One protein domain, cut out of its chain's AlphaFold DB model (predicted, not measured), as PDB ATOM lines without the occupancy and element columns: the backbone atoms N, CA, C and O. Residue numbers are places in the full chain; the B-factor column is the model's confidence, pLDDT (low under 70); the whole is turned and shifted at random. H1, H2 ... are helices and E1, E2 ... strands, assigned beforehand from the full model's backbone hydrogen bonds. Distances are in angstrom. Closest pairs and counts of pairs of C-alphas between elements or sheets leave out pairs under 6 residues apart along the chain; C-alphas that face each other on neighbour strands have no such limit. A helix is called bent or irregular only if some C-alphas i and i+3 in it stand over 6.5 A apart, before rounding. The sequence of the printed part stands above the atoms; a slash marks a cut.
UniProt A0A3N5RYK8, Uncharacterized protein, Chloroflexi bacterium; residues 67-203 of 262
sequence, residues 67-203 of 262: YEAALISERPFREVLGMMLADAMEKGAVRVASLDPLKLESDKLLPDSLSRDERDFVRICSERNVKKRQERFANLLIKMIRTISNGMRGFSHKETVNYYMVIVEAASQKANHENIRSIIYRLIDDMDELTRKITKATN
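What this domain is: This is residues 67 to 203 of the 262 residues of an uncharacterized protein of Chloroflexi bacterium (UniProt A0A3N5RYK8). A cluster of crossed helices is built round H2 in the middle, with H1, H5 and H6 packed on it; the long H4 passes on one side, H3 folded back along it and H7 crossing it, and H1 fills the space between H4 and H5. The small strand hairpin E1 E2 lies at one end of the long axis and the link from H4 to H5 at the other. The printed part has 137 residues with seven named helices and two named strands, in the order H1 H2 E1 E2 H3 H4 H5 H6 H7; the class is mostly helix, and the sheet, order E1 - E2, is antiparallel. The whole is compact, with a radius of gyration of the C-alphas of 14.8 A and spans of 44 by 29 by 28 A, only just elongated.

Where its parts are: H1, residues 67 to 72, begins at C-alpha 67 (13.336, 112.199, 157.718). H2, residues 77 to 90, is 19.9 A long. Strands E1, residues 94 to 98, and E2, residues 103 to 106, follow, then H3, residues 116 to 125. H4, residues 130 to 151, measures 31.4 A and begins at C-alpha 130 (26.672, 130.442, 161.978). H5, residues 157 to 175, 23.8 A long, is irregular, C-alphas 163 and 166 being 7.5 A apart, and has a kink of 52 degrees near residue 166. H6 is residues 178 to 187. H7, residues 191 to 202, ends at C-alpha 202 (18.915, 113.190, 174.243).

How they stand to each other: H2 is the hub, touching four helices. It forms a helical hairpin with H1, at a shallow tilt of 28 degrees; their closest C-alphas, Tyr 67 and Val 80, are 5.1 A apart. H5 touches H2 with residues 171 to 175 alone, closest at C-alphas Gly 82 and Ala 175, 4.7 A. H6 touches H2 at a steep tilt of 65 degrees, C-alphas Gly 82 and Ile 180 being closest at 6.3 A. H3 only just touches H2, with 3 pairs of C-alphas within 8 A, the closest those of Ala 88 and Glu 118, 6.7 A. H3 and H4 form a helical hairpin at a shallow tilt of 12 degrees, closest at C-alphas Ile 124 and Arg 133, 6.0 A. H7 touches H4 at a steep tilt of 41 degrees, closest at C-alphas Ala 138 and Ile 198, 5.9 A. H1 touches H5, closest at C-alphas Ala 70 and Val 168, 6.0 A, and H4, closest at C-alphas Leu 71 and Ile 145, 7.2 A; H4 and H5 are apart. In the hairpin E1 E2, N 95 and O 105, and N 103 and O 98, are within hydrogen-bond range, each 2.9 A. The C-alphas of Ser 106 in E2 and Val 122 in H3, the closest of the two, are 7.0 A apart. Every O i to N i+4 pair is within hydrogen-bond range in H1, H2, H3, H4, H6 and H7, and 13 of 15 in H5.

The domain as a whole: The two C-alphas farthest apart, Asp 100 and Gly 154, are 46.9 A apart. The printed part has no cut, and no link is long; that from E2 to H3 is short and the others are tight. The mean pLDDT of the printed part is 87.8, with residues 97 to 103 and 105 to 108 under 70.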
ATOM      1  N   TYR A  67      12.299 111.700 156.816       94.94
ATOM      2  CA  TYR A  67      13.336 112.199 157.718       94.94
ATOM      3  C   TYR A  67      13.068 111.847 159.199       94.94
ATOM      4  O   TYR A  67      14.010 111.666 159.968       94.94
ATOM      5  N   GLU A  68      11.807 111.699 159.627       95.25
ATOM      6  CA  GLU A  68      11.467 111.271 160.995       95.25
ATOM      7  C   GLU A  68      11.744 109.782 161.187       95.25
ATOM      8  O   GLU A  68      12.323 109.376 162.195       95.25
ATOM      9  N   ALA A  69      11.376 108.965 160.201       95.69
ATOM     10  CA  ALA A  69      11.690 107.544 160.190       95.69
ATOM     11  C   ALA A  69      13.209 107.301 160.174       95.69
ATOM     12  O   ALA A  69      13.704 106.396 160.851       95.69
ATOM     13  N   ALA A  70      13.964 108.149 159.474       96.31
ATOM     14  CA  ALA A  70      15.420 108.122 159.501       96.31
ATOM     15  C   ALA A  70      15.998 108.442 160.890       96.31
ATOM     16  O   ALA A  70      16.947 107.781 161.312       96.31
ATOM     17  N   LEU A  71      15.402 109.388 161.631       95.12
ATOM     18  CA  LEU A  71      15.779 109.665 163.025       95.12
ATOM     19  C   LEU A  71      15.501 108.474 163.948       95.12
ATOM     20  O   LEU A  71      16.335 108.162 164.792       95.12
ATOM     21  N   ILE A  72      14.359 107.793 163.784       94.44
ATOM     22  CA  ILE A  72      14.053 106.564 164.543       94.44
ATOM     23  C   ILE A  72      15.063 105.459 164.237       94.44
ATOM     24  O   ILE A  72      15.441 104.710 165.135       94.44
ATOM     25  N   SER A  73      15.485 105.377 162.977       92.94
ATOM     26  CA  SER A  73      16.477 104.415 162.489       92.94
ATOM     27  C   SER A  73      17.918 104.818 162.828       92.94
ATOM     28  O   SER A  73      18.849 104.209 162.311       92.94
ATOM     29  N   GLU A  74      18.105 105.864 163.642       92.56
ATOM     30  CA  GLU A  74      19.405 106.381 164.084       92.56
ATOM     31  C   GLU A  74      20.377 106.691 162.926       92.56
ATOM     32  O   GLU A  74      21.598 106.586 163.061       92.56
ATOM     33  N   ARG A  75      19.844 107.102 161.766       94.50
ATOM     34  CA  ARG A  75      20.650 107.536 160.614       94.50
ATOM     35  C   ARG A  75      21.462 108.793 160.966       94.50
ATOM     36  O   ARG A  75      21.042 109.588 161.815       94.50
ATOM     37  N   PRO A  76      22.615 109.026 160.312       93.38
ATOM     38  CA  PRO A  76      23.438 110.198 160.594       93.38
ATOM     39  C   PRO A  76      22.659 111.500 160.358       93.38
ATOM     40  O   PRO A  76      22.002 111.671 159.332       93.38
ATOM     41  N   PHE A  77      22.779 112.468 161.275       93.50
ATOM     42  CA  PHE A  77      21.997 113.714 161.219       93.50
ATOM     43  C   PHE A  77      22.179 114.504 159.918       93.50
ATOM     44  O   PHE A  77      21.250 115.166 159.471       93.50
ATOM     45  N   ARG A  78      23.355 114.413 159.281       93.12
ATOM     46  CA  ARG A  78      23.606 115.031 157.968       93.12
ATOM     47  C   ARG A  78      22.610 114.543 156.915       93.12
ATOM     48  O   ARG A  78      22.086 115.341 156.149       93.12
ATOM     49  N   GLU A  79      22.370 113.239 156.884       93.31
ATOM     50  CA  GLU A  79      21.483 112.587 155.924       93.31
ATOM     51  C   GLU A  79      20.023 112.948 156.207       93.31
ATOM     52  O   GLU A  79      19.286 113.294 155.289       93.31
ATOM     53  N   VAL A  80      19.637 112.984 157.488       95.31
ATOM     54  CA  VAL A  80      18.314 113.453 157.929       95.31
ATOM     55  C   VAL A  80      18.039 114.879 157.447       95.31
ATOM     56  O   VAL A  80      16.981 115.151 156.883       95.31
ATOM     57  N   LEU A  81      18.998 115.789 157.634       94.00
ATOM     58  CA  LEU A  81      18.874 117.176 157.184       94.00
ATOM     59  C   LEU A  81      18.862 117.286 155.654       94.00
ATOM     60  O   LEU A  81      18.156 118.132 155.115       94.00
ATOM     61  N   GLY A  82      19.598 116.417 154.956       93.62
ATOM     62  CA  GLY A  82      19.555 116.317 153.498       93.62
ATOM     63  C   GLY A  82      18.186 115.873 152.978       93.62
ATOM     64  O   GLY A  82      17.677 116.475 152.038       93.62
ATOM     65  N   MET A  83      17.554 114.884 153.619       94.44
ATOM     66  CA  MET A  83      16.186 114.465 153.288       94.44
ATOM     67  C   MET A  83      15.175 115.581 153.559       94.44
ATOM     68  O   MET A  83      14.327 115.853 152.720       94.44
ATOM     69  N   MET A  84      15.304 116.287 154.684       93.69
ATOM     70  CA  MET A  84      14.439 117.429 154.999       93.69
ATOM     71  C   MET A  84      14.601 118.584 153.995       93.69
ATOM     72  O   MET A  84      13.619 119.220 153.619       93.69
ATOM     73  N   LEU A  85      15.829 118.840 153.531       91.81
ATOM     74  CA  LEU A  85      16.091 119.814 152.473       91.81
ATOM     75  C   LEU A  85      15.472 119.372 151.142       91.81
ATOM     76  O   LEU A  85      14.848 120.191 150.473       91.81
ATOM     77  N   ALA A  86      15.610 118.094 150.780       91.81
ATOM     78  CA  ALA A  86      15.008 117.533 149.574       91.81
ATOM     79  C   ALA A  86      13.478 117.689 149.590       91.81
ATOM     80  O   ALA A  86      12.918 118.229 148.640       91.81
ATOM     81  N   ASP A  87      12.820 117.327 150.694       91.56
ATOM     82  CA  ASP A  87      11.368 117.470 150.854       91.56
ATOM     83  C   ASP A  87      10.930 118.945 150.772       91.56
ATOM     84  O   ASP A  87       9.934 119.273 150.124       91.56
ATOM     85  N   ALA A  88      11.684 119.867 151.384       89.00
ATOM     86  CA  ALA A  88      11.402 121.303 151.311       89.00
ATOM     87  C   ALA A  88      11.558 121.866 149.885       89.00
ATOM     88  O   ALA A  88      10.820 122.778 149.499       89.00
ATOM     89  N   MET A  89      12.492 121.324 149.099       87.62
ATOM     90  CA  MET A  89      12.666 121.660 147.685       87.62
ATOM     91  C   MET A  89      11.544 121.075 146.819       87.62
ATOM     92  O   MET A  89      10.987 121.802 146.000       87.62
ATOM     93  N   GLU A  90      11.164 119.808 147.022       87.69
ATOM     94  CA  GLU A  90      10.047 119.159 146.310       87.69
ATOM     95  C   GLU A  90       8.721 119.901 146.561       87.69
ATOM     96  O   GLU A  90       7.917 120.081 145.647       87.69
ATOM     97  N   LYS A  91       8.521 120.416 147.780       88.19
ATOM     98  CA  LYS A  91       7.354 121.234 148.159       88.19
ATOM     99  C   LYS A  91       7.449 122.698 147.712       88.19
ATOM    100  O   LYS A  91       6.534 123.472 147.981       88.19
ATOM    101  N   GLY A  92       8.541 123.097 147.057       83.38
ATOM    102  CA  GLY A  92       8.739 124.447 146.523       83.38
ATOM    103  C   GLY A  92       9.003 125.535 147.569       83.38
ATOM    104  O   GLY A  92       8.999 126.711 147.217       83.38
ATOM    105  N   ALA A  93       9.250 125.176 148.834       83.00
ATOM    106  CA  ALA A  93       9.496 126.135 149.914       83.00
ATOM    107  C   ALA A  93      10.901 126.760 149.852       83.00
ATOM    108  O   ALA A  93      11.127 127.852 150.377       83.00
ATOM    109  N   VAL A  94      11.849 126.054 149.231       83.12
ATOM    110  CA  VAL A  94      13.239 126.484 149.077       83.12
ATOM    111  C   VAL A  94      13.645 126.346 147.619       83.12
ATOM    112  O   VAL A  94      13.522 125.270 147.035       83.12
ATOM    113  N   ARG A  95      14.183 127.422 147.045       78.81
ATOM    114  CA  ARG A  95      14.838 127.402 145.735       78.81
ATOM    115  C   ARG A  95      16.321 127.708 145.900       78.81
ATOM    116  O   ARG A  95      16.716 128.599 146.652       78.81
ATOM    117  N   VAL A  96      17.155 126.946 145.202       75.75
ATOM    118  CA  VAL A  96      18.605 127.171 145.171       75.75
ATOM    119  C   VAL A  96      18.875 128.208 144.086       75.75
ATOM    120  O   VAL A  96      18.795 127.887 142.905       75.75
ATOM    121  N   ALA A  97      19.146 129.455 144.474       65.69
ATOM    122  CA  ALA A  97      19.387 130.542 143.524       65.69
ATOM    123  C   ALA A  97      20.836 130.555 143.017       65.69
ATOM    124  O   ALA A  97      21.094 130.781 141.840       65.69
ATOM    125  N   SER A  98      21.796 130.284 143.901       60.72
ATOM    126  CA  SER A  98      23.190 130.025 143.535       60.72
ATOM    127  C   SER A  98      23.841 129.160 144.603       60.72
ATOM    128  O   SER A  98      23.517 129.287 145.787       60.72
ATOM    129  N   LEU A  99      24.751 128.283 144.185       65.06
ATOM    130  CA  LEU A  99      25.596 127.523 145.100       65.06
ATOM    131  C   LEU A  99      26.769 128.386 145.584       65.06
ATOM    132  O   LEU A  99      27.084 128.342 146.771       65.06
ATOM    133  N   ASP A 100      27.354 129.220 144.722       53.66
ATOM    134  CA  ASP A 100      28.506 130.070 145.037       53.66
ATOM    135  C   ASP A 100      28.222 131.548 144.707       53.66
ATOM    136  O   ASP A 100      28.230 131.931 143.535       53.66
ATOM    137  N   PRO A 101      27.960 132.414 145.709       56.69
ATOM    138  CA  PRO A 101      27.727 132.122 147.132       56.69
ATOM    139  C   PRO A 101      26.355 131.468 147.379       56.69
ATOM    140  O   PRO A 101      25.399 131.776 146.667       56.69
ATOM    141  N   LEU A 102      26.241 130.622 148.415       67.50
ATOM    142  CA  LEU A 102      25.009 129.883 148.717       67.50
ATOM    143  C   LEU A 102      23.865 130.853 149.041       67.50
ATOM    144  O   LEU A 102      23.803 131.429 150.129       67.50
ATOM    145  N   LYS A 103      22.950 131.017 148.088       65.88
ATOM    146  CA  LYS A 103      21.725 131.803 148.231       65.88
ATOM    147  C   LYS A 103      20.546 130.849 148.130       65.88
ATOM    148  O   LYS A 103      20.211 130.370 147.049       65.88
ATOM    149  N   LEU A 104      19.953 130.554 149.280       71.00
ATOM    150  CA  LEU A 104      18.673 129.863 149.358       71.00
ATOM    151  C   LEU A 104      17.589 130.936 149.358       71.00
ATOM    152  O   LEU A 104      17.493 131.725 150.298       71.00
ATOM    153  N   GLU A 105      16.812 130.992 148.285       67.19
ATOM    154  CA  GLU A 105      15.608 131.806 148.246       67.19
ATOM    155  C   GLU A 105      14.508 131.019 148.956       67.19
ATOM    156  O   GLU A 105      14.064 129.970 148.485       67.19
ATOM    157  N   SER A 106      14.120 131.495 150.137       69.31
ATOM    158  CA  SER A 106      12.884 131.076 150.786       69.31
ATOM    159  C   SER A 106      11.753 131.948 150.258       69.31
ATOM    160  O   SER A 106      11.853 133.179 150.254       69.31
ATOM    161  N   ASP A 107      10.687 131.315 149.770       63.88
ATOM    162  CA  ASP A 107       9.518 132.064 149.320       63.88
ATOM    163  C   ASP A 107       8.859 132.762 150.524       63.88
ATOM    164  O   ASP A 107       8.807 132.221 151.634       63.88
ATOM    165  N   LYS A 108       8.384 133.998 150.329       62.81
ATOM    166  CA  LYS A 108       7.814 134.819 151.416       62.81
ATOM    167  C   LYS A 108       6.504 134.230 151.937       62.81
ATOM    168  O   LYS A 108       6.174 134.413 153.108       62.81
ATOM    169  N   LEU A 109       5.780 133.521 151.074       70.25
ATOM    170  CA  LEU A 109       4.602 132.735 151.417       70.25
ATOM    171  C   LEU A 109       5.015 131.264 151.460       70.25
ATOM    172  O   LEU A 109       5.148 130.617 150.425       70.25
ATOM    173  N   LEU A 110       5.249 130.742 152.667       73.06
ATOM    174  CA  LEU A 110       5.497 129.312 152.820       73.06
ATOM    175  C   LEU A 110       4.218 128.547 152.448       73.06
ATOM    176  O   LEU A 110       3.143 128.937 152.906       73.06
ATOM    177  N   PRO A 111       4.319 127.457 151.673       76.38
ATOM    178  CA  PRO A 111       3.158 126.661 151.310       76.38
ATOM    179  C   PRO A 111       2.518 126.028 152.553       76.38
ATOM    180  O   PRO A 111       3.212 125.563 153.463       76.38
ATOM    181  N   ASP A 112       1.185 125.961 152.572       77.06
ATOM    182  CA  ASP A 112       0.419 125.386 153.690       77.06
ATOM    183  C   ASP A 112       0.683 123.885 153.894       77.06
ATOM    184  O   ASP A 112       0.488 123.358 154.989       77.06
ATOM    185  N   SER A 113       1.181 123.196 152.862       80.94
ATOM    186  CA  SER A 113       1.543 121.773 152.890       80.94
ATOM    187  C   SER A 113       2.818 121.463 153.685       80.94
ATOM    188  O   SER A 113       3.153 120.291 153.877       80.94
ATOM    189  N   LEU A 114       3.549 122.487 154.138       84.19
ATOM    190  CA  LEU A 114       4.820 122.312 154.827       84.19
ATOM    191  C   LEU A 114       4.601 121.924 156.298       84.19
ATOM    192  O   LEU A 114       3.892 122.599 157.057       84.19
ATOM    193  N   SER A 115       5.255 120.844 156.728       87.25
ATOM    194  CA  SER A 115       5.186 120.376 158.111       87.25
ATOM    195  C   SER A 115       5.722 121.437 159.077       87.25
ATOM    196  O   SER A 115       6.465 122.355 158.713       87.25
ATOM    197  N   ARG A 116       5.343 121.341 160.356       89.25
ATOM    198  CA  ARG A 116       5.801 122.283 161.390       89.25
ATOM    199  C   ARG A 116       7.328 122.337 161.468       89.25
ATOM    200  O   ARG A 116       7.881 123.431 161.542       89.25
ATOM    201  N   ASP A 117       7.986 121.185 161.430       91.56
ATOM    202  CA  ASP A 117       9.440 121.114 161.579       91.56
ATOM    203  C   ASP A 117      10.173 121.544 160.301       91.56
ATOM    204  O   ASP A 117      11.211 122.188 160.383       91.56
ATOM    205  N   GLU A 118       9.586 121.313 159.125       90.12
ATOM    206  CA  GLU A 118      10.099 121.831 157.850       90.12
ATOM    207  C   GLU A 118      10.028 123.366 157.789       90.12
ATOM    208  O   GLU A 118      10.971 124.021 157.348       90.12
ATOM    209  N   ARG A 119       8.950 123.977 158.304       90.56
ATOM    210  CA  ARG A 119       8.868 125.442 158.449       90.56
ATOM    211  C   ARG A 119       9.948 125.979 159.382       90.56
ATOM    212  O   ARG A 119      10.572 126.996 159.074       90.56
ATOM    213  N   ASP A 120      10.170 125.309 160.513       92.06
ATOM    214  CA  ASP A 120      11.243 125.668 161.440       92.06
ATOM    215  C   ASP A 120      12.617 125.525 160.752       92.06
ATOM    216  O   ASP A 120      13.442 126.429 160.860       92.06
ATOM    217  N   PHE A 121      12.835 124.470 159.964       92.31
ATOM    218  CA  PHE A 121      14.061 124.251 159.190       92.31
ATOM    219  C   PHE A 121      14.347 125.389 158.201       92.31
ATOM    220  O   PHE A 121      15.419 125.995 158.263       92.31
ATOM    221  N   VAL A 122      13.376 125.758 157.357       89.56
ATOM    222  CA  VAL A 122      13.527 126.852 156.375       89.56
ATOM    223  C   VAL A 122      13.819 128.192 157.062       89.56
ATOM    224  O   VAL A 122      14.668 128.970 156.607       89.56
ATOM    225  N   ARG A 123      13.175 128.459 158.207       88.94
ATOM    226  CA  ARG A 123      13.461 129.650 159.025       88.94
ATOM    227  C   ARG A 123      14.901 129.660 159.529       88.94
ATOM    228  O   ARG A 123      15.539 130.709 159.512       88.94
ATOM    229  N   ILE A 124      15.424 128.512 159.955       90.50
ATOM    230  CA  ILE A 124      16.804 128.394 160.446       90.50
ATOM    231  C   ILE A 124      17.811 128.564 159.303       90.50
ATOM    232  O   ILE A 124      18.834 129.219 159.501       90.50
ATOM    233  N   CYS A 125      17.516 128.067 158.097       86.25
ATOM    234  CA  CYS A 125      18.356 128.288 156.912       86.25
ATOM    235  C   CYS A 125      18.559 129.777 156.587       86.25
ATOM    236  O   CYS A 125      19.598 130.146 156.046       86.25
ATOM    237  N   SER A 126      17.601 130.633 156.954       84.56
ATOM    238  CA  SER A 126      17.662 132.083 156.722       84.56
ATOM    239  C   SER A 126      18.523 132.841 157.755       84.56
ATOM    240  O   SER A 126      18.786 134.033 157.593       84.56
ATOM    241  N   GLU A 127      18.974 132.184 158.830       87.25
ATOM    242  CA  GLU A 127      19.789 132.796 159.886       87.25
ATOM    243  C   GLU A 127      21.234 133.034 159.403       87.25
ATOM    244  O   GLU A 127      21.927 132.114 158.962       87.25
ATOM    245  N   ARG A 128      21.723 134.278 159.524       84.38
ATOM    246  CA  ARG A 128      23.067 134.665 159.046       84.38
ATOM    247  C   ARG A 128      24.194 134.247 159.990       84.38
ATOM    248  O   ARG A 128      25.314 134.012 159.548       84.38
ATOM    249  N   ASN A 129      23.930 134.198 161.296       89.44
ATOM    250  CA  ASN A 129      24.953 133.880 162.289       89.44
ATOM    251  C   ASN A 129      25.146 132.361 162.391       89.44
ATOM    252  O   ASN A 129      24.254 131.658 162.861       89.44
ATOM    253  N   VAL A 130      26.331 131.876 162.015       86.25
ATOM    254  CA  VAL A 130      26.672 130.442 161.978       86.25
ATOM    255  C   VAL A 130      26.460 129.754 163.330       86.25
ATOM    256  O   VAL A 130      25.809 128.713 163.389       86.25
ATOM    257  N   LYS A 131      26.932 130.354 164.433       88.31
ATOM    258  CA  LYS A 131      26.817 129.761 165.778       88.31
ATOM    259  C   LYS A 131      25.357 129.635 166.212       88.31
ATOM    260  O   LYS A 131      24.926 128.566 166.639       88.31
ATOM    261  N   LYS A 132      24.579 130.712 166.049       91.12
ATOM    262  CA  LYS A 132      23.141 130.704 166.375       91.12
ATOM    263  C   LYS A 132      22.370 129.738 165.477       91.12
ATOM    264  O   LYS A 132      21.474 129.045 165.950       91.12
ATOM    265  N   ARG A 133      22.727 129.658 164.194       89.88
ATOM    266  CA  ARG A 133      22.127 128.730 163.231       89.88
ATOM    267  C   ARG A 133      22.339 127.273 163.653       89.88
ATOM    268  O   ARG A 133      21.372 126.521 163.722       89.88
ATOM    269  N   GLN A 134      23.567 126.894 164.007       89.19
ATOM    270  CA  GLN A 134      23.885 125.549 164.507       89.19
ATOM    271  C   GLN A 134      23.124 125.209 165.794       89.19
ATOM    272  O   GLN A 134      22.599 124.105 165.932       89.19
ATOM    273  N   GLU A 135      23.027 126.157 166.727       91.50
ATOM    274  CA  GLU A 135      22.268 125.973 167.965       91.50
ATOM    275  C   GLU A 135      20.776 125.746 167.687       91.50
ATOM    276  O   GLU A 135      20.171 124.818 168.226       91.50
ATOM    277  N   ARG A 136      20.182 126.540 166.789       93.44
ATOM    278  CA  ARG A 136      18.789 126.350 166.375       93.44
ATOM    279  C   ARG A 136      18.569 124.999 165.686       93.44
ATOM    280  O   ARG A 136      17.555 124.365 165.966       93.44
ATOM    281  N   PHE A 137      19.501 124.529 164.850       93.81
ATOM    282  CA  PHE A 137      19.416 123.188 164.250       93.81
ATOM    283  C   PHE A 137      19.471 122.075 165.294       93.81
ATOM    284  O   PHE A 137      18.658 121.154 165.245       93.81
ATOM    285  N   ALA A 138      20.379 122.177 166.267       93.94
ATOM    286  CA  ALA A 138      20.437 121.227 167.370       93.94
ATOM    287  C   ALA A 138      19.107 121.206 168.145       93.94
ATOM    288  O   ALA A 138      18.553 120.138 168.396       93.94
ATOM    289  N   ASN A 139      18.545 122.380 168.448       95.25
ATOM    290  CA  ASN A 139      17.263 122.501 169.144       95.25
ATOM    291  C   ASN A 139      16.086 121.928 168.338       95.25
ATOM    292  O   ASN A 139      15.223 121.272 168.923       95.25
ATOM    293  N   LEU A 140      16.059 122.125 167.014       95.56
ATOM    294  CA  LEU A 140      15.068 121.520 166.120       95.56
ATOM    295  C   LEU A 140      15.138 119.992 166.189       95.56
ATOM    296  O   LEU A 140      14.124 119.349 166.451       95.56
ATOM    297  N   LEU A 141      16.329 119.409 166.040       95.06
ATOM    298  CA  LEU A 141      16.503 117.955 166.071       95.06
ATOM    299  C   LEU A 141      16.164 117.369 167.451       95.06
ATOM    300  O   LEU A 141      15.476 116.356 167.533       95.06
ATOM    301  N   ILE A 142      16.550 118.034 168.545       95.00
ATOM    302  CA  ILE A 142      16.173 117.627 169.910       95.00
ATOM    303  C   ILE A 142      14.648 117.654 170.086       95.00
ATOM    304  O   ILE A 142      14.070 116.712 170.635       95.00
ATOM    305  N   LYS A 143      13.984 118.722 169.625       95.88
ATOM    306  CA  LYS A 143      12.521 118.852 169.656       95.88
ATOM    307  C   LYS A 143      11.865 117.708 168.882       95.88
ATOM    308  O   LYS A 143      10.962 117.070 169.420       95.88
ATOM    309  N   MET A 144      12.343 117.408 167.676       95.25
ATOM    310  CA  MET A 144      11.836 116.301 166.862       95.25
ATOM    311  C   MET A 144      12.016 114.952 167.550       95.25
ATOM    312  O   MET A 144      11.045 114.218 167.687       95.25
ATOM    313  N   ILE A 145      13.214 114.646 168.058       94.69
ATOM    314  CA  ILE A 145      13.495 113.383 168.755       94.69
ATOM    315  C   ILE A 145      12.540 113.197 169.941       94.69
ATOM    316  O   ILE A 145      11.985 112.114 170.120       94.69
ATOM    317  N   ARG A 146      12.275 114.255 170.719       94.00
ATOM    318  CA  ARG A 146      11.315 114.208 171.835       94.00
ATOM    319  C   ARG A 146       9.882 113.971 171.355       94.00
ATOM    320  O   ARG A 146       9.187 113.128 171.920       94.00
ATOM    321  N   THR A 147       9.440 114.675 170.314       94.31
ATOM    322  CA  THR A 147       8.103 114.496 169.721       94.31
ATOM    323  C   THR A 147       7.919 113.083 169.174       94.31
ATOM    324  O   THR A 147       6.911 112.431 169.446       94.31
ATOM    325  N   ILE A 148       8.914 112.578 168.445       93.81
ATOM    326  CA  ILE A 148       8.908 111.239 167.868       93.81
ATOM    327  C   ILE A 148       8.907 110.190 168.979       93.81
ATOM    328  O   ILE A 148       8.047 109.317 168.955       93.81
ATOM    329  N   SER A 149       9.787 110.308 169.977       92.12
ATOM    330  CA  SER A 149       9.845 109.405 171.133       92.12
ATOM    331  C   SER A 149       8.501 109.328 171.864       92.12
ATOM    332  O   SER A 149       8.007 108.239 172.151       92.12
ATOM    333  N   ASN A 150       7.846 110.473 172.076       92.31
ATOM    334  CA  ASN A 150       6.518 110.519 172.682       92.31
ATOM    335  C   ASN A 150       5.449 109.858 171.809       92.31
ATOM    336  O   ASN A 150       4.628 109.107 172.325       92.31
ATOM    337  N   GLY A 151       5.475 110.103 170.498       90.06
ATOM    338  CA  GLY A 151       4.530 109.485 169.568       90.06
ATOM    339  C   GLY A 151       4.806 108.003 169.283       90.06
ATOM    340  O   GLY A 151       3.947 107.336 168.729       90.06
ATOM    341  N   MET A 152       5.990 107.486 169.627       91.00
ATOM    342  CA  MET A 152       6.349 106.067 169.505       91.00
ATOM    343  C   MET A 152       5.903 105.232 170.712       91.00
ATOM    344  O   MET A 152       6.003 104.007 170.670       91.00
ATOM    345  N   ARG A 153       5.408 105.856 171.790       89.12
ATOM    346  CA  ARG A 153       4.906 105.129 172.963       89.12
ATOM    347  C   ARG A 153       3.745 104.222 172.547       89.12
ATOM    348  O   ARG A 153       2.762 104.699 171.996       89.12
ATOM    349  N   GLY A 154       3.872 102.927 172.832       86.56
ATOM    350  CA  GLY A 154       2.871 101.919 172.467       86.56
ATOM    351  C   GLY A 154       3.021 101.322 171.062       86.56
ATOM    352  O   GLY A 154       2.256 100.427 170.733       86.56
ATOM    353  N   PHE A 155       4.004 101.748 170.259       91.38
ATOM    354  CA  PHE A 155       4.313 101.161 168.944       91.38
ATOM    355  C   PHE A 155       5.617 100.362 168.965       91.38
ATOM    356  O   PHE A 155       6.519 100.640 169.760       91.38
ATOM    357  N   SER A 156       5.729  99.349 168.097       91.12
ATOM    358  CA  SER A 156       6.947  98.535 168.009       91.12
ATOM    359  C   SER A 156       8.032  99.332 167.298       91.12
ATOM    360  O   SER A 156       7.889  99.663 166.118       91.12
ATOM    361  N   HIS A 157       9.131  99.640 167.993       91.12
ATOM    362  CA  HIS A 157      10.274 100.325 167.374       91.12
ATOM    363  C   HIS A 157      10.854  99.486 166.231       91.12
ATOM    364  O   HIS A 157      10.948  99.974 165.107       91.12
ATOM    365  N   LYS A 158      11.119  98.199 166.486       92.19
ATOM    366  CA  LYS A 158      11.697  97.273 165.503       92.19
ATOM    367  C   LYS A 158      10.831  97.137 164.251       92.19
ATOM    368  O   LYS A 158      11.349  97.218 163.143       92.19
ATOM    369  N   GLU A 159       9.522  96.943 164.409       92.75
ATOM    370  CA  GLU A 159       8.637  96.804 163.245       92.75
ATOM    371  C   GLU A 159       8.494  98.121 162.486       92.75
ATOM    372  O   GLU A 159       8.480  98.117 161.259       92.75
ATOM    373  N   THR A 160       8.433  99.253 163.197       94.38
ATOM    374  CA  THR A 160       8.353 100.575 162.565       94.38
ATOM    375  C   THR A 160       9.608 100.853 161.737       94.38
ATOM    376  O   THR A 160       9.493 101.261 160.586       94.38
ATOM    377  N   VAL A 161      10.803 100.577 162.272       94.69
ATOM    378  CA  VAL A 161      12.066 100.714 161.527       94.69
ATOM    379  C   VAL A 161      12.067  99.826 160.285       94.69
ATOM    380  O   VAL A 161      12.329 100.317 159.188       94.69
ATOM    381  N   ASN A 162      11.705  98.549 160.430       95.56
ATOM    382  CA  ASN A 162      11.652  97.617 159.304       95.56
ATOM    383  C   ASN A 162      10.675  98.076 158.215       95.56
ATOM    384  O   ASN A 162      10.976  97.959 157.031       95.56
ATOM    385  N   TYR A 163       9.526  98.631 158.607       95.44
ATOM    386  CA  TYR A 163       8.526  99.142 157.675       95.44
ATOM    387  C   TYR A 163       9.043 100.322 156.839       95.44
ATOM    388  O   TYR A 163       8.809 100.364 155.633       95.44
ATOM    389  N   TYR A 164       9.768 101.268 157.447       97.12
ATOM    390  CA  TYR A 164      10.286 102.437 156.724       97.12
ATOM    391  C   TYR A 164      11.647 102.225 156.063       97.12
ATOM    392  O   TYR A 164      12.081 103.110 155.330       97.12
ATOM    393  N   MET A 165      12.313 101.089 156.281       95.31
ATOM    394  CA  MET A 165      13.683 100.838 155.816       95.31
ATOM    395  C   MET A 165      13.879 101.185 154.332       95.31
ATOM    396  O   MET A 165      14.722 102.018 154.007       95.31
ATOM    397  N   VAL A 166      13.032 100.643 153.452       97.00
ATOM    398  CA  VAL A 166      13.113 100.864 151.994       97.00
ATOM    399  C   VAL A 166      12.805 102.318 151.610       97.00
ATOM    400  O   VAL A 166      13.443 102.881 150.723       97.00
ATOM    401  N   ILE A 167      11.848 102.955 152.293       95.56
ATOM    402  CA  ILE A 167      11.442 104.347 152.024       95.56
ATOM    403  C   ILE A 167      12.579 105.306 152.400       95.56
ATOM    404  O   ILE A 167      12.917 106.212 151.637       95.56
ATOM    405  N   VAL A 168      13.197 105.075 153.561       96.44
ATOM    406  CA  VAL A 168      14.342 105.850 154.049       96.44
ATOM    407  C   VAL A 168      15.550 105.661 153.139       96.44
ATOM    408  O   VAL A 168      16.215 106.639 152.822       96.44
ATOM    409  N   GLU A 169      15.822 104.443 152.671       95.31
ATOM    410  CA  GLU A 169      16.929 104.179 151.743       95.31
ATOM    411  C   GLU A 169      16.753 104.903 150.404       95.31
ATOM    412  O   GLU A 169      17.691 105.540 149.920       95.31
ATOM    413  N   ALA A 170      15.548 104.888 149.833       94.88
ATOM    414  CA  ALA A 170      15.265 105.615 148.598       94.88
ATOM    415  C   ALA A 170      15.433 107.137 148.771       94.88
ATOM    416  O   ALA A 170      16.038 107.804 147.929       94.88
ATOM    417  N   ALA A 171      14.946 107.706 149.876       93.94
ATOM    418  CA  ALA A 171      15.113 109.135 150.152       93.94
ATOM    419  C   ALA A 171      16.555 109.514 150.510       93.94
ATOM    420  O   ALA A 171      17.017 110.592 150.140       93.94
ATOM    421  N   SER A 172      17.296 108.619 151.162       93.25
ATOM    422  CA  SER A 172      18.726 108.781 151.425       93.25
ATOM    423  C   SER A 172      19.519 108.942 150.133       93.25
ATOM    424  O   SER A 172      20.367 109.828 150.021       93.25
ATOM    425  N   GLN A 173      19.216 108.134 149.115       92.56
ATOM    426  CA  GLN A 173      19.858 108.255 147.806       92.56
ATOM    427  C   GLN A 173      19.586 109.623 147.172       92.56
ATOM    428  O   GLN A 173      20.522 110.259 146.687       92.56
ATOM    429  N   LYS A 174      18.344 110.125 147.256       90.75
ATOM    430  CA  LYS A 174      18.007 111.489 146.814       90.75
ATOM    431  C   LYS A 174      18.803 112.547 147.586       90.75
ATOM    432  O   LYS A 174      19.396 113.434 146.981       90.75
ATOM    433  N   ALA A 175      18.856 112.436 148.913       89.38
ATOM    434  CA  ALA A 175      19.561 113.379 149.780       89.38
ATOM    435  C   ALA A 175      21.083 113.398 149.543       89.38
ATOM    436  O   ALA A 175      21.732 114.425 149.737       89.38
ATOM    437  N   ASN A 176      21.652 112.274 149.104       88.94
ATOM    438  CA  ASN A 176      23.069 112.141 148.778       88.94
ATOM    439  C   ASN A 176      23.449 112.699 147.399       88.94
ATOM    440  O   ASN A 176      24.638 112.714 147.072       88.94
ATOM    441  N   HIS A 177      22.487 113.195 146.612       89.75
ATOM    442  CA  HIS A 177      22.761 113.879 145.353       89.75
ATOM    443  C   HIS A 177      23.725 115.062 145.562       89.75
ATOM    444  O   HIS A 177      23.608 115.809 146.536       89.75
ATOM    445  N   GLU A 178      24.666 115.261 144.635       86.69
ATOM    446  CA  GLU A 178      25.811 116.176 144.789       86.69
ATOM    447  C   GLU A 178      25.401 117.614 145.160       86.69
ATOM    448  O   GLU A 178      25.957 118.220 146.082       86.69
ATOM    449  N   ASN A 179      24.344 118.124 144.522       86.31
ATOM    450  CA  ASN A 179      23.783 119.448 144.811       86.31
ATOM    451  C   ASN A 179      23.268 119.578 146.256       86.31
ATOM    452  O   ASN A 179      23.565 120.555 146.931       86.31
ATOM    453  N   ILE A 180      22.521 118.593 146.762       88.56
ATOM    454  CA  ILE A 180      21.939 118.645 148.115       88.56
ATOM    455  C   ILE A 180      23.043 118.468 149.152       88.56
ATOM    456  O   ILE A 180      23.148 119.228 150.117       88.56
ATOM    457  N   ARG A 181      23.923 117.496 148.908       89.56
ATOM    458  CA  ARG A 181      25.066 117.197 149.758       89.56
ATOM    459  C   ARG A 181      25.952 118.429 149.952       89.56
ATOM    460  O   ARG A 181      26.258 118.773 151.094       89.56
ATOM    461  N   SER A 182      26.330 119.115 148.872       87.69
ATOM    462  CA  SER A 182      27.176 120.319 148.933       87.69
ATOM    463  C   SER A 182      26.519 121.474 149.698       87.69
ATOM    464  O   SER A 182      27.190 122.132 150.496       87.69
ATOM    465  N   ILE A 183      25.203 121.671 149.547       89.38
ATOM    466  CA  ILE A 183      24.446 122.665 150.322       89.38
ATOM    467  C   ILE A 183      24.537 122.365 151.819       89.38
ATOM    468  O   ILE A 183      24.853 123.262 152.598       89.38
ATOM    469  N   ILE A 184      24.312 121.115 152.234       89.50
ATOM    470  CA  ILE A 184      24.346 120.738 153.655       89.50
ATOM    471  C   ILE A 184      25.738 120.948 154.263       89.50
ATOM    472  O   ILE A 184      25.835 121.471 155.373       89.50
ATOM    473  N   TYR A 185      26.812 120.612 153.538       88.12
ATOM    474  CA  TYR A 185      28.183 120.879 153.995       88.12
ATOM    475  C   TYR A 185      28.460 122.367 154.219       88.12
ATOM    476  O   TYR A 185      29.145 122.719 155.169       88.12
ATOM    477  N   ARG A 186      27.915 123.242 153.368       86.88
ATOM    478  CA  ARG A 186      28.058 124.703 153.503       86.88
ATOM    479  C   ARG A 186      27.160 125.286 154.594       86.88
ATOM    480  O   ARG A 186      27.430 126.348 155.147       86.88
ATOM    481  N   LEU A 187      26.045 124.620 154.873       84.69
ATOM    482  CA  LEU A 187      25.081 125.063 155.868       84.69
ATOM    483  C   LEU A 187      25.563 124.753 157.294       84.69
ATOM    484  O   LEU A 187      25.324 125.545 158.215       84.69
ATOM    485  N   ILE A 188      26.247 123.619 157.478       85.38
ATOM    486  CA  ILE A 188      26.745 123.152 158.774       85.38
ATOM    487  C   ILE A 188      28.232 122.816 158.679       85.38
ATOM    488  O   ILE A 188      28.606 121.723 158.258       85.38
ATOM    489  N   ASP A 189      29.047 123.751 159.164       81.69
ATOM    490  CA  ASP A 189      30.507 123.628 159.165       81.69
ATOM    491  C   ASP A 189      31.001 122.459 160.038       81.69
ATOM    492  O   ASP A 189      31.828 121.665 159.597       81.69
ATOM    493  N   ASP A 190      30.466 122.309 161.259       87.94
ATOM    494  CA  ASP A 190      30.876 121.268 162.214       87.94
ATOM    495  C   ASP A 190      29.698 120.349 162.594       87.94
ATOM    496  O   ASP A 190      28.907 120.615 163.507       87.94
ATOM    497  N   MET A 191      29.577 119.238 161.862       88.75
ATOM    498  CA  MET A 191      28.572 118.205 162.143       88.75
ATOM    499  C   MET A 191      28.867 117.420 163.426       88.75
ATOM    500  O   MET A 191      27.928 116.901 164.042       88.75
ATOM    501  N   ASP A 192      30.126 117.326 163.848       90.00
ATOM    502  CA  ASP A 192      30.516 116.559 165.031       90.00
ATOM    503  C   ASP A 192      30.131 117.316 166.303       90.00
ATOM    504  O   ASP A 192      29.590 116.733 167.248       90.00
ATOM    505  N   GLU A 193      30.328 118.637 166.328       88.44
ATOM    506  CA  GLU A 193      29.822 119.498 167.398       88.44
ATOM    507  C   GLU A 193      28.297 119.414 167.520       88.44
ATOM    508  O   GLU A 193      27.778 119.229 168.626       88.44
ATOM    509  N   LEU A 194      27.579 119.488 166.397       89.69
ATOM    510  CA  LEU A 194      26.124 119.361 166.381       89.69
ATOM    511  C   LEU A 194      25.675 117.997 166.927       89.69
ATOM    512  O   LEU A 194      24.813 117.934 167.808       89.69
ATOM    513  N   THR A 195      26.309 116.912 166.479       90.69
ATOM    514  CA  THR A 195      26.008 115.545 166.931       90.69
ATOM    515  C   THR A 195      26.258 115.382 168.430       90.69
ATOM    516  O   THR A 195      25.415 114.823 169.138       90.69
ATOM    517  N   ARG A 196      27.374 115.914 168.951       89.19
ATOM    518  CA  ARG A 196      27.688 115.900 170.390       89.19
ATOM    519  C   ARG A 196      26.643 116.648 171.212       89.19
ATOM    520  O   ARG A 196      26.180 116.114 172.218       89.19
ATOM    521  N   LYS A 197      26.236 117.851 170.785       90.06
ATOM    522  CA  LYS A 197      25.206 118.648 171.478       90.06
ATOM    523  C   LYS A 197      23.878 117.903 171.567       90.06
ATOM    524  O   LYS A 197      23.289 117.843 172.643       90.06
ATOM    525  N   ILE A 198      23.436 117.308 170.457       90.62
ATOM    526  CA  ILE A 198      22.189 116.538 170.421       90.62
ATOM    527  C   ILE A 198      22.303 115.312 171.321       90.62
ATOM    528  O   ILE A 198      21.464 115.137 172.196       90.62
ATOM    529  N   THR A 199      23.367 114.519 171.164       87.94
ATOM    530  CA  THR A 199      23.584 113.293 171.949       87.94
ATOM    531  C   THR A 199      23.597 113.582 173.446       87.94
ATOM    532  O   THR A 199      22.940 112.879 174.204       87.94
ATOM    533  N   LYS A 200      24.275 114.649 173.882       88.44
ATOM    534  CA  LYS A 200      24.303 115.060 175.291       88.44
ATOM    535  C   LYS A 200      22.910 115.419 175.823       88.44
ATOM    536  O   LYS A 200      22.606 115.166 176.985       88.44
ATOM    537  N   ALA A 201      22.062 116.015 174.985       88.25
ATOM    538  CA  ALA A 201      20.715 116.433 175.362       88.25
ATOM    539  C   ALA A 201      19.674 115.299 175.312       88.25
ATOM    540  O   ALA A 201      18.679 115.359 176.038       88.25
ATOM    541  N   THR A 202      19.860 114.302 174.442       85.25
ATOM    542  CA  THR A 202      18.915 113.190 174.243       85.25
ATOM    543  C   THR A 202      19.316 111.919 174.983       85.25
ATOM    544  O   THR A 202      18.441 111.170 175.405       85.25
ATOM    545  N   ASN A 203      20.613 111.694 175.189       82.62
ATOM    546  CA  ASN A 203      21.164 110.545 175.894       82.62
ATOM    547  C   ASN A 203      22.129 110.994 177.013       82.62
ATOM    548  O   ASN A 203      23.349 110.871 176.876       82.62
TER     549      ASN A 203